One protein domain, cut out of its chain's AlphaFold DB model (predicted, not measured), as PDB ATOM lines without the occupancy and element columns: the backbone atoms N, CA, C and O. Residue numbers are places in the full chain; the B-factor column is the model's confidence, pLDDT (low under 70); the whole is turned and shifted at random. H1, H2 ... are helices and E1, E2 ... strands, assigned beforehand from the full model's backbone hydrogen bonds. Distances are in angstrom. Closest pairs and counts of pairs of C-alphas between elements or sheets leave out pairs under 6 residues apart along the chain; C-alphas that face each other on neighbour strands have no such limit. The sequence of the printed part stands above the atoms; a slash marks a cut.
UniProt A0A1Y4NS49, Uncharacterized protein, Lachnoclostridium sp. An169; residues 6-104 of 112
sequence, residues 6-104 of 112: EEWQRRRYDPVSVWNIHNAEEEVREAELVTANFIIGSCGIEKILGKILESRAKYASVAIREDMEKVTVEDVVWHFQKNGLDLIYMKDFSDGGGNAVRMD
ATOM      1  N   GLU A   6     116.388 138.820 154.829       74.12
ATOM      2  CA  GLU A   6     116.073 138.333 156.174       74.12
ATOM      3  C   GLU A   6     114.639 137.799 156.258       74.12
ATOM      4  O   GLU A   6     114.394 136.757 156.862       74.12
ATOM      5  N   GLU A   7     113.683 138.470 155.612       76.06
ATOM      6  CA  GLU A   7     112.301 137.991 155.530       76.06
ATOM      7  C   GLU A   7     112.208 136.688 154.724       76.06
ATOM      8  O   GLU A   7     111.479 135.771 155.096       76.06
ATOM      9  N   TRP A   8     112.975 136.567 153.640       75.38
ATOM     10  CA  TRP A   8     113.021 135.354 152.827       75.38
ATOM     11  C   TRP A   8     113.625 134.170 153.591       75.38
ATOM     12  O   TRP A   8     113.064 133.073 153.564       75.38
ATOM     13  N   GLN A   9     114.703 134.406 154.342       75.75
ATOM     14  CA  GLN A   9     115.297 133.427 155.254       75.75
ATOM     15  C   GLN A   9     114.286 132.986 156.322       75.75
ATOM     16  O   GLN A   9     114.091 131.790 156.540       75.75
ATOM     17  N   ARG A  10     113.570 133.943 156.923       72.19
ATOM     18  CA  ARG A  10     112.553 133.709 157.961       72.19
ATOM     19  C   ARG A  10     111.256 133.068 157.480       72.19
ATOM     20  O   ARG A  10     110.473 132.638 158.306       72.19
ATOM     21  N   ARG A  11     110.971 133.008 156.179       72.50
ATOM     22  CA  ARG A  11     109.750 132.343 155.683       72.50
ATOM     23  C   ARG A  11     109.864 130.821 155.642       72.50
ATOM     24  O   ARG A  11     108.841 130.148 155.562       72.50
ATOM     25  N   ARG A  12     111.082 130.267 155.631       67.38
ATOM     26  CA  ARG A  12     111.287 128.808 155.574       67.38
ATOM     27  C   ARG A  12     111.370 128.185 156.957       67.38
ATOM     28  O   ARG A  12     110.820 127.111 157.186       67.38
ATOM     29  N   TYR A  13     112.124 128.825 157.829       69.12
ATOM     30  CA  TYR A  13     112.247 128.422 159.213       69.12
ATOM     31  C   TYR A  13     111.167 129.203 159.951       69.12
ATOM     32  O   TYR A  13     111.042 130.393 159.706       69.12
ATOM     33  N   ASP A  14     110.416 128.584 160.852       69.00
ATOM     34  CA  ASP A  14     109.579 129.317 161.808       69.00
ATOM     35  C   ASP A  14     110.339 129.388 163.147       69.00
ATOM     36  O   ASP A  14     109.981 128.666 164.079       69.00
ATOM     37  N   PRO A  15     111.500 130.086 163.224       69.12
ATOM     38  CA  PRO A  15     112.350 130.011 164.395       69.12
ATOM     39  C   PRO A  15     111.769 130.873 165.507       69.12
ATOM     40  O   PRO A  15     111.398 132.031 165.297       69.12
ATOM     41  N   VAL A  16     111.805 130.351 166.727       72.12
ATOM     42  CA  VAL A  16     111.426 131.129 167.914       72.12
ATOM     43  C   VAL A  16     112.503 132.170 168.258       72.12
ATOM     44  O   VAL A  16     112.204 133.220 168.826       72.12
ATOM     45  N   SER A  17     113.761 131.923 167.872       86.88
ATOM     46  CA  SER A  17     114.892 132.830 168.098       86.88
ATOM     47  C   SER A  17     115.853 132.874 166.907       86.88
ATOM     48  O   SER A  17     116.175 131.856 166.294       86.88
ATOM     49  N   VAL A  18     116.319 134.084 166.578       88.56
ATOM     50  CA  VAL A  18     117.255 134.334 165.475       88.56
ATOM     51  C   VAL A  18     118.452 135.116 165.990       88.56
ATOM     52  O   VAL A  18     118.272 136.150 166.637       88.56
ATOM     53  N   TRP A  19     119.658 134.666 165.657       92.19
ATOM     54  CA  TRP A  19     120.882 135.440 165.842       92.19
ATOM     55  C   TRP A  19     121.514 135.751 164.488       92.19
ATOM     56  O   TRP A  19     121.825 134.856 163.706       92.19
ATOM     57  N   ASN A  20     121.698 137.038 164.217       91.69
ATOM     58  CA  ASN A  20     122.393 137.520 163.035       91.69
ATOM     59  C   ASN A  20     123.841 137.834 163.422       91.69
ATOM     60  O   ASN A  20     124.071 138.665 164.297       91.69
ATOM     61  N   ILE A  21     124.800 137.170 162.782       91.62
ATOM     62  CA  ILE A  21     126.224 137.465 162.941       91.62
ATOM     63  C   ILE A  21     126.543 138.657 162.038       91.62
ATOM     64  O   ILE A  21     126.391 138.562 160.816       91.62
ATOM     65  N   HIS A  22     127.008 139.764 162.616       88.69
ATOM     66  CA  HIS A  22     127.411 140.948 161.853       88.69
ATOM     67  C   HIS A  22     128.931 141.125 161.791       88.69
ATOM     68  O   HIS A  22     129.435 141.749 160.857       88.69
ATOM     69  N   ASN A  23     129.681 140.575 162.749       88.38
ATOM     70  CA  ASN A  23     131.142 140.616 162.746       88.38
ATOM     71  C   ASN A  23     131.798 139.433 163.487       88.38
ATOM     72  O   ASN A  23     131.150 138.658 164.189       88.38
ATOM     73  N   ALA A  24     133.116 139.299 163.319       82.81
ATOM     74  CA  ALA A  24     133.890 138.177 163.847       82.81
ATOM     75  C   ALA A  24     134.049 138.192 165.378       82.81
ATOM     76  O   ALA A  24     134.222 137.129 165.976       82.81
ATOM     77  N   GLU A  25     133.983 139.367 165.999       88.44
ATOM     78  CA  GLU A  25     134.259 139.566 167.426       88.44
ATOM     79  C   GLU A  25     133.005 139.405 168.295       88.44
ATOM     80  O   GLU A  25     133.098 139.393 169.519       88.44
ATOM     81  N   GLU A  26     131.825 139.248 167.689       90.62
ATOM     82  CA  GLU A  26     130.588 139.016 168.432       90.62
ATOM     83  C   GLU A  26     130.655 137.749 169.282       90.62
ATOM     84  O   GLU A  26     131.000 136.669 168.795       90.62
ATOM     85  N   GLU A  27     130.259 137.876 170.546       92.81
ATOM     86  CA  GLU A  27     130.057 136.734 171.431       92.81
ATOM     87  C   GLU A  27     128.960 135.815 170.889       92.81
ATOM     88  O   GLU A  27     127.953 136.270 170.335       92.81
ATOM     89  N   VAL A  28     129.166 134.508 171.057       93.38
ATOM     90  CA  VAL A  28     128.226 133.488 170.595       93.38
ATOM     91  C   VAL A  28     126.935 133.544 171.404       93.38
ATOM     92  O   VAL A  28     126.956 133.689 172.625       93.38
ATOM     93  N   ARG A  29     125.799 133.412 170.712       92.12
ATOM     94  CA  ARG A  29     124.462 133.383 171.315       92.12
ATOM     95  C   ARG A  29     123.734 132.112 170.907       92.12
ATOM     96  O   ARG A  29     123.822 131.703 169.753       92.12
ATOM     97  N   GLU A  30     122.984 131.523 171.832       91.81
ATOM     98  CA  GLU A  30     122.057 130.445 171.490       91.81
ATOM     99  C   GLU A  30     120.887 131.005 170.666       91.81
ATOM    100  O   GLU A  30     120.283 132.021 171.023       91.81
ATOM    101  N   ALA A  31     120.573 130.346 169.551       89.88
ATOM    102  CA  ALA A  31     119.450 130.686 168.682       89.88
ATOM    103  C   ALA A  31     118.968 129.443 167.925       89.88
ATOM    104  O   ALA A  31     119.750 128.531 167.680       89.88
ATOM    105  N   GLU A  32     117.704 129.401 167.508       86.75
ATOM    106  CA  GLU A  32     117.212 128.319 166.644       86.75
ATOM    107  C   GLU A  32     117.691 128.468 165.196       86.75
ATOM    108  O   GLU A  32     117.991 127.468 164.539       86.75
ATOM    109  N   LEU A  33     117.775 129.713 164.715       86.12
ATOM    110  CA  LEU A  33     118.321 130.077 163.410       86.12
ATOM    111  C   LEU A  33     119.490 131.049 163.584       86.12
ATOM    112  O   LEU A  33     119.334 132.119 164.175       86.12
ATOM    113  N   VAL A  34     120.631 130.721 162.984       90.44
ATOM    114  CA  VAL A  34     121.729 131.675 162.795       90.44
ATOM    115  C   VAL A  34     121.741 132.173 161.362       90.44
ATOM    116  O   VAL A  34     121.667 131.380 160.424       90.44
ATOM    117  N   THR A  35     121.870 133.485 161.177       89.19
ATOM    118  CA  THR A  35     122.143 134.067 159.861       89.19
ATOM    119  C   THR A  35     123.510 134.737 159.826       89.19
ATOM    120  O   THR A  35     123.968 135.305 160.816       89.19
ATOM    121  N   ALA A  36     124.181 134.659 158.681       89.44
ATOM    122  CA  ALA A  36     125.424 135.382 158.429       89.44
ATOM    123  C   ALA A  36     125.404 135.877 156.984       89.44
ATOM    124  O   ALA A  36     125.685 135.133 156.047       89.44
ATOM    125  N   ASN A  37     125.026 137.136 156.785       88.00
ATOM    126  CA  ASN A  37     124.787 137.674 155.452       88.00
ATOM    127  C   ASN A  37     125.939 138.584 155.032       88.00
ATOM    128  O   ASN A  37     126.191 139.602 155.665       88.00
ATOM    129  N   PHE A  38     126.626 138.225 153.947       85.75
ATOM    130  CA  PHE A  38     127.673 139.032 153.308       85.75
ATOM    131  C   PHE A  38     128.909 139.331 154.168       85.75
ATOM    132  O   PHE A  38     129.670 140.246 153.868       85.75
ATOM    133  N   ILE A  39     129.146 138.528 155.206       87.19
ATOM    134  CA  ILE A  39     130.275 138.706 156.130       87.19
ATOM    135  C   ILE A  39     131.375 137.651 155.977       87.19
ATOM    136  O   ILE A  39     132.376 137.713 156.686       87.19
ATOM    137  N   ILE A  40     131.247 136.691 155.049       86.31
ATOM    138  CA  ILE A  40     132.281 135.660 154.849       86.31
ATOM    139  C   ILE A  40     133.633 136.290 154.488       86.31
ATOM    140  O   ILE A  40     134.649 135.919 155.070       86.31
ATOM    141  N   GLY A  41     133.658 137.278 153.589       83.44
ATOM    142  CA  GLY A  41     134.904 137.934 153.178       83.44
ATOM    143  C   GLY A  41     135.612 138.727 154.288       83.44
ATOM    144  O   GLY A  41     136.822 138.954 154.198       83.44
ATOM    145  N   SER A  42     134.891 139.151 155.333       85.38
ATOM    146  CA  SER A  42     135.446 139.904 156.469       85.38
ATOM    147  C   SER A  42     135.725 139.027 157.693       85.38
ATOM    148  O   SER A  42     136.716 139.250 158.383       85.38
ATOM    149  N   CYS A  43     134.890 138.019 157.955       86.62
ATOM    150  CA  CYS A  43     134.997 137.158 159.136       86.62
ATOM    151  C   CYS A  43     135.747 135.849 158.865       86.62
ATOM    152  O   CYS A  43     136.324 135.278 159.788       86.62
ATOM    153  N   GLY A  44     135.775 135.387 157.615       88.31
ATOM    154  CA  GLY A  44     136.301 134.082 157.228       88.31
ATOM    155  C   GLY A  44     135.301 132.948 157.471       88.31
ATOM    156  O   GLY A  44     134.566 132.943 158.462       88.31
ATOM    157  N   ILE A  45     135.294 131.965 156.564       89.19
ATOM    158  CA  ILE A  45     134.363 130.825 156.598       89.19
ATOM    159  C   ILE A  45     134.489 130.051 157.916       89.19
ATOM    160  O   ILE A  45     133.494 129.850 158.602       89.19
ATOM    161  N   GLU A  46     135.710 129.673 158.303       89.44
ATOM    162  CA  GLU A  46     135.968 128.845 159.493       89.44
ATOM    163  C   GLU A  46     135.450 129.479 160.787       89.44
ATOM    164  O   GLU A  46     134.863 128.802 161.628       89.44
ATOM    165  N   LYS A  47     135.604 130.802 160.940       91.12
ATOM    166  CA  LYS A  47     135.084 131.504 162.120       91.12
ATOM    167  C   LYS A  47     133.558 131.509 162.142       91.12
ATOM    168  O   LYS A  47     132.974 131.306 163.203       91.12
ATOM    169  N   ILE A  48     132.914 131.730 160.994       91.19
ATOM    170  CA  ILE A  48     131.448 131.698 160.889       91.19
ATOM    171  C   ILE A  48     130.927 130.295 161.202       91.19
ATOM    172  O   ILE A  48     130.010 130.159 162.007       91.19
ATOM    173  N   LEU A  49     131.543 129.254 160.635       89.69
ATOM    174  CA  LEU A  49     131.191 127.865 160.934       89.69
ATOM    175  C   LEU A  49     131.358 127.551 162.420       89.69
ATOM    176  O   LEU A  49     130.447 126.990 163.020       89.69
ATOM    177  N   GLY A  50     132.480 127.951 163.025       91.38
ATOM    178  CA  GLY A  50     132.723 127.766 164.455       91.38
ATOM    179  C   GLY A  50     131.614 128.380 165.309       91.38
ATOM    180  O   GLY A  50     131.043 127.692 166.150       91.38
ATOM    181  N   LYS A  51     131.231 129.632 165.022       93.31
ATOM    182  CA  LYS A  51     130.131 130.317 165.723       93.31
ATOM    183  C   LYS A  51     128.781 129.626 165.527       93.31
ATOM    184  O   LYS A  51     128.031 129.488 166.489       93.31
ATOM    185  N   ILE A  52     128.468 129.175 164.309       90.62
ATOM    186  CA  ILE A  52     127.229 128.435 164.023       90.62
ATOM    187  C   ILE A  52     127.189 127.137 164.836       90.62
ATOM    188  O   ILE A  52     126.196 126.860 165.504       90.62
ATOM    189  N   LEU A  53     128.272 126.361 164.833       88.56
ATOM    190  CA  LEU A  53     128.337 125.097 165.566       88.56
ATOM    191  C   LEU A  53     128.271 125.312 167.088       88.56
ATOM    192  O   LEU A  53     127.593 124.557 167.784       88.56
ATOM    193  N   GLU A  54     128.918 126.359 167.604       91.81
ATOM    194  CA  GLU A  54     128.903 126.711 169.029       91.81
ATOM    195  C   GLU A  54     127.535 127.233 169.494       91.81
ATOM    196  O   GLU A  54     127.117 126.936 170.612       91.81
ATOM    197  N   SER A  55     126.789 127.923 168.620       89.50
ATOM    198  CA  SER A  55     125.431 128.416 168.907       89.50
ATOM    199  C   SER A  55     124.387 127.313 169.110       89.50
ATOM    200  O   SER A  55     123.282 127.596 169.572       89.50
ATOM    201  N   ARG A  56     124.718 126.065 168.731       83.06
ATOM    202  CA  ARG A  56     123.809 124.904 168.715       83.06
ATOM    203  C   ARG A  56     122.533 125.133 167.899       83.06
ATOM    204  O   ARG A  56     121.522 124.469 168.140       83.06
ATOM    205  N   ALA A  57     122.575 126.051 166.936       84.81
ATOM    206  CA  ALA A  57     121.424 126.356 166.112       84.81
ATOM    207  C   ALA A  57     120.966 125.146 165.302       84.81
ATOM    208  O   ALA A  57     121.767 124.372 164.776       84.81
ATOM    209  N   LYS A  58     119.644 124.996 165.198       78.69
ATOM    210  CA  LYS A  58     119.018 123.942 164.396       78.69
ATOM    211  C   LYS A  58     119.139 124.245 162.905       78.69
ATOM    212  O   LYS A  58     119.204 123.326 162.093       78.69
ATOM    213  N   TYR A  59     119.153 125.529 162.567       79.88
ATOM    214  CA  TYR A  59     119.240 126.021 161.206       79.88
ATOM    215  C   TYR A  59     120.338 127.076 161.106       79.88
ATOM    216  O   TYR A  59     120.517 127.903 162.001       79.88
ATOM    217  N   ALA A  60     121.031 127.088 159.976       84.81
ATOM    218  CA  ALA A  60     121.910 128.178 159.597       84.81
ATOM    219  C   ALA A  60     121.528 128.642 158.199       84.81
ATOM    220  O   ALA A  60     121.169 127.828 157.354       84.81
ATOM    221  N   SER A  61     121.586 129.945 157.960       83.75
ATOM    222  CA  SER A  61     121.359 130.510 156.640       83.75
ATOM    223  C   SER A  61     122.379 131.592 156.358       83.75
ATOM    224  O   SER A  61     122.383 132.655 156.974       83.75
ATOM    225  N   VAL A  62     123.273 131.308 155.425       85.75
ATOM    226  CA  VAL A  62     124.393 132.196 155.126       85.75
ATOM    227  C   VAL A  62     124.253 132.698 153.709       85.75
ATOM    228  O   VAL A  62     124.071 131.904 152.793       85.75
ATOM    229  N   ALA A  63     124.294 134.017 153.543       85.06
ATOM    230  CA  ALA A  63     124.196 134.641 152.236       85.06
ATOM    231  C   ALA A  63     125.571 135.081 151.743       85.06
ATOM    232  O   ALA A  63     126.279 135.835 152.420       85.06
ATOM    233  N   ILE A  64     125.923 134.649 150.537       82.88
ATOM    234  CA  ILE A  64     127.152 135.056 149.849       82.88
ATOM    235  C   ILE A  64     126.836 135.747 148.524       82.88
ATOM    236  O   ILE A  64     125.759 135.546 147.963       82.88
ATOM    237  N   ARG A  65     127.775 136.559 148.033       77.62
ATOM    238  CA  ARG A  65     127.712 137.236 146.733       77.62
ATOM    239  C   ARG A  65     128.814 136.710 145.826       77.62
ATOM    240  O   ARG A  65     129.870 136.318 146.319       77.62
ATOM    241  N   GLU A  66     128.555 136.720 144.521       68.81
ATOM    242  CA  GLU A  66     129.515 136.305 143.488       68.81
ATOM    243  C   GLU A  66     130.792 137.168 143.475       68.81
ATOM    244  O   GLU A  66     131.863 136.663 143.155       68.81
ATOM    245  N   ASP A  67     130.712 138.433 143.897       68.50
ATOM    246  CA  ASP A  67     131.820 139.399 143.904       68.50
ATOM    247  C   ASP A  67     132.755 139.307 145.127       68.50
ATOM    248  O   ASP A  67     133.641 140.147 145.299       68.50
ATOM    249  N   MET A  68     132.607 138.296 145.993       67.69
ATOM    250  CA  MET A  68     133.532 138.105 147.114       67.69
ATOM    251  C   MET A  68     134.898 137.595 146.629       67.69
ATOM    252  O   MET A  68     135.160 136.397 146.623       67.69
ATOM    253  N   GLU A  69     135.818 138.513 146.322       62.84
ATOM    254  CA  GLU A  69     137.173 138.225 145.804       62.84
ATOM    255  C   GLU A  69     138.011 137.247 146.653       62.84
ATOM    256  O   GLU A  69     138.996 136.688 146.177       62.84
ATOM    257  N   LYS A  70     137.663 137.058 147.931       69.75
ATOM    258  CA  LYS A  70     138.485 136.321 148.902       69.75
ATOM    259  C   LYS A  70     138.143 134.843 149.043       69.75
ATOM    260  O   LYS A  70     138.909 134.130 149.686       69.75
ATOM    261  N   VAL A  71     136.996 134.395 148.536       70.75
ATOM    262  CA  VAL A  71     136.503 133.033 148.763       70.75
ATOM    263  C   VAL A  71     135.740 132.556 147.536       70.75
ATOM    264  O   VAL A  71     134.844 133.249 147.063       70.75
ATOM    265  N   THR A  72     136.055 131.358 147.042       79.88
ATOM    266  CA  THR A  72     135.294 130.781 145.932       79.88
ATOM    267  C   THR A  72     133.947 130.249 146.422       79.88
ATOM    268  O   THR A  72     133.812 129.758 147.544       79.88
ATOM    269  N   VAL A  73     132.923 130.323 145.572       79.12
ATOM    270  CA  VAL A  73     131.602 129.746 145.873       79.12
ATOM    271  C   VAL A  73     131.719 128.248 146.164       79.12
ATOM    272  O   VAL A  73     131.043 127.749 147.060       79.12
ATOM    273  N   GLU A  74     132.606 127.554 145.451       83.06
ATOM    274  CA  GLU A  74     132.881 126.126 145.631       83.06
ATOM    275  C   GLU A  74     133.401 125.816 147.041       83.06
ATOM    276  O   GLU A  74     132.896 124.888 147.675       83.06
ATOM    277  N   ASP A  75     134.320 126.632 147.572       84.69
ATOM    278  CA  ASP A  75     134.824 126.471 148.941       84.69
ATOM    279  C   ASP A  75     133.696 126.632 149.967       84.69
ATOM    280  O   ASP A  75     133.530 125.795 150.858       84.69
ATOM    281  N   VAL A  76     132.866 127.678 149.832       84.69
ATOM    282  CA  VAL A  76     131.732 127.893 150.749       84.69
ATOM    283  C   VAL A  76     130.758 126.719 150.683       84.69
ATOM    284  O   VAL A  76     130.366 126.186 151.720       84.69
ATOM    285  N   VAL A  77     130.387 126.287 149.476       84.31
ATOM    286  CA  VAL A  77     129.478 125.154 149.268       84.31
ATOM    287  C   VAL A  77     130.024 123.892 149.926       84.31
ATOM    288  O   VAL A  77     129.295 123.241 150.674       84.31
ATOM    289  N   TRP A  78     131.307 123.578 149.723       87.19
ATOM    290  CA  TRP A  78     131.943 122.401 150.315       87.19
ATOM    291  C   TRP A  78     131.849 122.403 151.845       87.19
ATOM    292  O   TRP A  78     131.454 121.406 152.457       87.19
ATOM    293  N   HIS A  79     132.164 123.539 152.470       87.00
ATOM    294  CA  HIS A  79     132.116 123.693 153.921       87.00
ATOM    295  C   HIS A  79     130.703 123.525 154.484       87.00
ATOM    296  O   HIS A  79     130.516 122.850 155.499       87.00
ATOM    297  N   PHE A  80     129.706 124.123 153.838       85.06
ATOM    298  CA  PHE A  80     128.320 124.083 154.297       85.06
ATOM    299  C   PHE A  80     127.697 122.701 154.092       85.06
ATOM    300  O   PHE A  80     127.117 122.144 155.025       85.06
ATOM    301  N   GLN A  81     127.937 122.081 152.935       84.62
ATOM    302  CA  GLN A  81     127.492 120.721 152.642       84.62
ATOM    303  C   GLN A  81     128.079 119.700 153.627       84.62
ATOM    304  O   GLN A  81     127.348 118.871 154.168       84.62
ATOM    305  N   LYS A  82     129.388 119.769 153.914       85.00
ATOM    306  CA  LYS A  82     130.061 118.857 154.859       85.00
ATOM    307  C   LYS A  82     129.473 118.925 156.275       85.00
ATOM    308  O   LYS A  82     129.523 117.932 157.002       85.00
ATOM    309  N   ASN A  83     128.943 120.081 156.666       81.06
ATOM    310  CA  ASN A  83     128.366 120.310 157.991       81.06
ATOM    311  C   ASN A  83     126.830 120.191 158.019       81.06
ATOM    312  O   ASN A  83     126.248 120.341 159.091       81.06
ATOM    313  N   GLY A  84     126.177 119.899 156.885       77.25
ATOM    314  CA  GLY A  84     124.714 119.812 156.792       77.25
ATOM    315  C   GLY A  84     124.016 121.137 157.118       77.25
ATOM    316  O   GLY A  84     123.033 121.143 157.858       77.25
ATOM    317  N   LEU A  85     124.583 122.254 156.649       80.12
ATOM    318  CA  LEU A  85     124.091 123.613 156.893       80.12
ATOM    319  C   LEU A  85     123.561 124.221 155.596       80.12
ATOM    320  O   LEU A  85     124.265 124.183 154.594       80.12
ATOM    321  N   ASP A  86     122.387 124.850 155.620       79.19
ATOM    322  CA  ASP A  86     121.819 125.486 154.425       79.19
ATOM    323  C   ASP A  86     122.612 126.736 153.996       79.19
ATOM    324  O   ASP A  86     123.074 127.538 154.817       79.19
ATOM    325  N   LEU A  87     122.721 126.941 152.680       81.75
ATOM    326  CA  LEU A  87     123.437 128.069 152.076       81.75
ATOM    327  C   LEU A  87     122.528 128.841 151.113       81.75
ATOM    328  O   LEU A  87     121.783 128.257 150.329       81.75
ATOM    329  N   ILE A  88     122.611 130.170 151.129       80.44
ATOM    330  CA  ILE A  88     121.971 131.040 150.140       80.44
ATOM    331  C   ILE A  88     123.056 131.694 149.292       80.44
ATOM    332  O   ILE A  88     123.856 132.505 149.755       80.44
ATOM    333  N   TYR A  89     123.060 131.365 148.010       77.44
ATOM    334  CA  TYR A  89     123.920 131.989 147.024       77.44
ATOM    335  C   TYR A  89     123.173 133.116 146.309       77.44
ATOM    336  O   TYR A  89     122.069 132.913 145.808       77.44
ATOM    337  N   MET A  90     123.761 134.309 146.238       74.88
ATOM    338  CA  MET A  90     123.183 135.441 145.516       74.88
ATOM    339  C   MET A  90     124.092 135.849 144.365       74.88
ATOM    340  O   MET A  90     125.225 136.275 144.582       74.88
ATOM    341  N   LYS A  91     123.577 135.717 143.140       62.62
ATOM    342  CA  LYS A  91     124.369 135.910 141.921       62.62
ATOM    343  C   LYS A  91     124.512 137.378 141.504       62.62
ATOM    344  O   LYS A  91     125.516 137.752 140.937       62.62
ATOM    345  N   ASP A  92     123.553 138.232 141.847       60.16
ATOM    346  CA  ASP A  92     123.595 139.659 141.514       60.16
ATOM    347  C   ASP A  92     122.869 140.443 142.599       60.16
ATOM    348  O   ASP A  92     121.785 140.043 143.009       60.16
ATOM    349  N   PHE A  93     123.424 141.557 143.069       60.25
ATOM    350  CA  PHE A  93     122.735 142.477 143.981       60.25
ATOM    351  C   PHE A  93     122.822 143.896 143.411       60.25
ATOM    352  O   PHE A  93     123.389 144.795 144.020       60.25
ATOM    353  N   SER A  94     122.303 144.087 142.197       53.00
ATOM    354  CA  SER A  94     122.054 145.425 141.653       53.00
ATOM    355  C   SER A  94     120.703 145.957 142.159       53.00
ATOM    356  O   SER A  94     119.797 145.172 142.462       53.00
ATOM    357  N   ASP A  95     120.603 147.285 142.301       48.44
ATOM    358  CA  ASP A  95     119.545 148.071 142.974       48.44
ATOM    359  C   ASP A  95     118.110 147.877 142.421       48.44
ATOM    360  O   ASP A  95     117.455 148.805 141.947       48.44
ATOM    361  N   GLY A  96     117.570 146.660 142.487       48.81
ATOM    362  CA  GLY A  96     116.221 146.357 142.000       48.81
ATOM    363  C   GLY A  96     115.744 144.915 142.179       48.81
ATOM    364  O   GLY A  96     114.528 144.671 142.143       48.81
ATOM    365  N   GLY A  97     116.654 143.974 142.435       53.78
ATOM    366  CA  GLY A  97     116.321 142.579 142.711       53.78
ATOM    367  C   GLY A  97     117.448 141.644 142.301       53.78
ATOM    368  O   GLY A  97     117.824 141.603 141.134       53.78
ATOM    369  N   GLY A  98     117.969 140.899 143.270       58.31
ATOM    370  CA  GLY A  98     118.982 139.886 143.034       58.31
ATOM    371  C   GLY A  98     118.404 138.503 142.780       58.31
ATOM    372  O   GLY A  98     117.396 138.131 143.383       58.31
ATOM    373  N   ASN A  99     119.068 137.719 141.928       67.12
ATOM    374  CA  ASN A  99     118.780 136.294 141.790       67.12
ATOM    375  C   ASN A  99     119.420 135.542 142.965       67.12
ATOM    376  O   ASN A  99     120.640 135.361 143.006       67.12
ATOM    377  N   ALA A 100     118.594 135.133 143.931       72.50
ATOM    378  CA  ALA A 100     118.989 134.251 145.023       72.50
ATOM    379  C   ALA A 100     118.683 132.796 144.659       72.50
ATOM    380  O   ALA A 100     117.561 132.461 144.281       72.50
ATOM    381  N   VAL A 101     119.671 131.925 144.826       76.44
ATOM    382  CA  VAL A 101     119.522 130.475 144.781       76.44
ATOM    383  C   VAL A 101     119.803 129.948 146.178       76.44
ATOM    384  O   VAL A 101     120.854 130.211 146.755       76.44
ATOM    385  N   ARG A 102     118.859 129.200 146.737       76.50
ATOM    386  CA  ARG A 102     119.062 128.487 147.996       76.50
ATOM    387  C   ARG A 102     119.522 127.069 147.700       76.50
ATOM    388  O   ARG A 102     118.953 126.399 146.845       76.50
ATOM    389  N   MET A 103     120.550 126.645 148.416       80.62
ATOM    390  CA  MET A 103     121.065 125.289 148.424       80.62
ATOM    391  C   MET A 103     120.705 124.682 149.778       80.62
ATOM    392  O   MET A 103     121.257 125.065 150.811       80.62
ATOM    393  N   ASP A 104     119.715 123.794 149.758       74.12
ATOM    394  CA  ASP A 104     119.287 123.027 150.922       74.12
ATOM    395  C   ASP A 104     120.231 121.840 151.101       74.12
ATOM    396  O   ASP A 104     120.254 120.919 150.282       74.12
TER     397      ASP A 104
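This is residues 6 to 104 of the 112 residues of an uncharacterized protein of Lachnoclostridium sp. An169 (UniProt A0A1Y4NS49). A twisted wall of five strands has the two longer helices, H3 and H4, side by side over one face, while the short H1 covers part of the opposite face. The printed part has 99 residues, with four named helices and five named strands in the order H1 E1 E2 H2 H3 E3 H4 E4 E5. The mixed sheet runs E1 E2 E3 E4 E5, antiparallel only between E4 and E5. The class is mixed, helices and strands; the whole is compact, with radius of gyration of the C-alphas 12.7 A and spans of 33 by 27 by 24 A.

Start at E3, residues 59 to 65, parallel to E2, residues 33 to 37: N 61 and O 34 are 2.9 A apart, within hydrogen-bond range, as are the pairs below. Edge strand E1, residues 18 to 20, is parallel to E2 (N 35 and O 19, 2.9 A). E4, residues 87 to 90, is parallel to E3 (N 88 and O 62, 2.8 A) and forms an antiparallel hairpin with E5, residues 100 to 103 (N 89 and O 101, 2.8 A). H3, residues 45 to 54, is on the sheet along the strands, height 10.2 A, only just over E2 alone, as 2 of its C-alphas fall on E3; its closest C-alphas to E2 are Ile 52 and Val 34, 6.5 A. H4, residues 73 to 83, is on the same face, over E4 and along the strands, height 9.6 A (closest C-alphas Phe 80 and Leu 87, 6.7 A). H3 and H4 are close but not clearly touching (closest C-alphas Ile 45 and Val 76, 7.1 A), a shallow tilt of 22 degrees, the same way. H1, residues 6 to 10, is on the opposite face, over E3, height 8.1 A. H2, residues 40 to 43, only grazes the sheet. E2, H2 H3, E3 and E3, H4, E4 are strand-helix-strand units, parallel neighbour strands joined through helices, with right-handed crossovers. In H1, H3 and H4 every O i to N i+4 pair is within hydrogen-bond range; H2 is too short for one.

Find C-alpha 6 at (116.073, 138.333, 156.174), where H1 begins. E3 starts at C-alpha 59, (119.240, 126.021, 161.206), and runs 20.2 A; H3 spans 14.2 A, H4 15.7 A and E2 12.8 A. E5 ends at C-alpha 103, (121.065, 125.289, 148.424).

The C-alphas of Glu 54 and Gly 96 are the two farthest apart, 35.7 A. The printed part has no cut; E1 to E2 is the long link. Look for pLDDT under 70 at residues 12 to 15, 66 to 70 and 91 to 99.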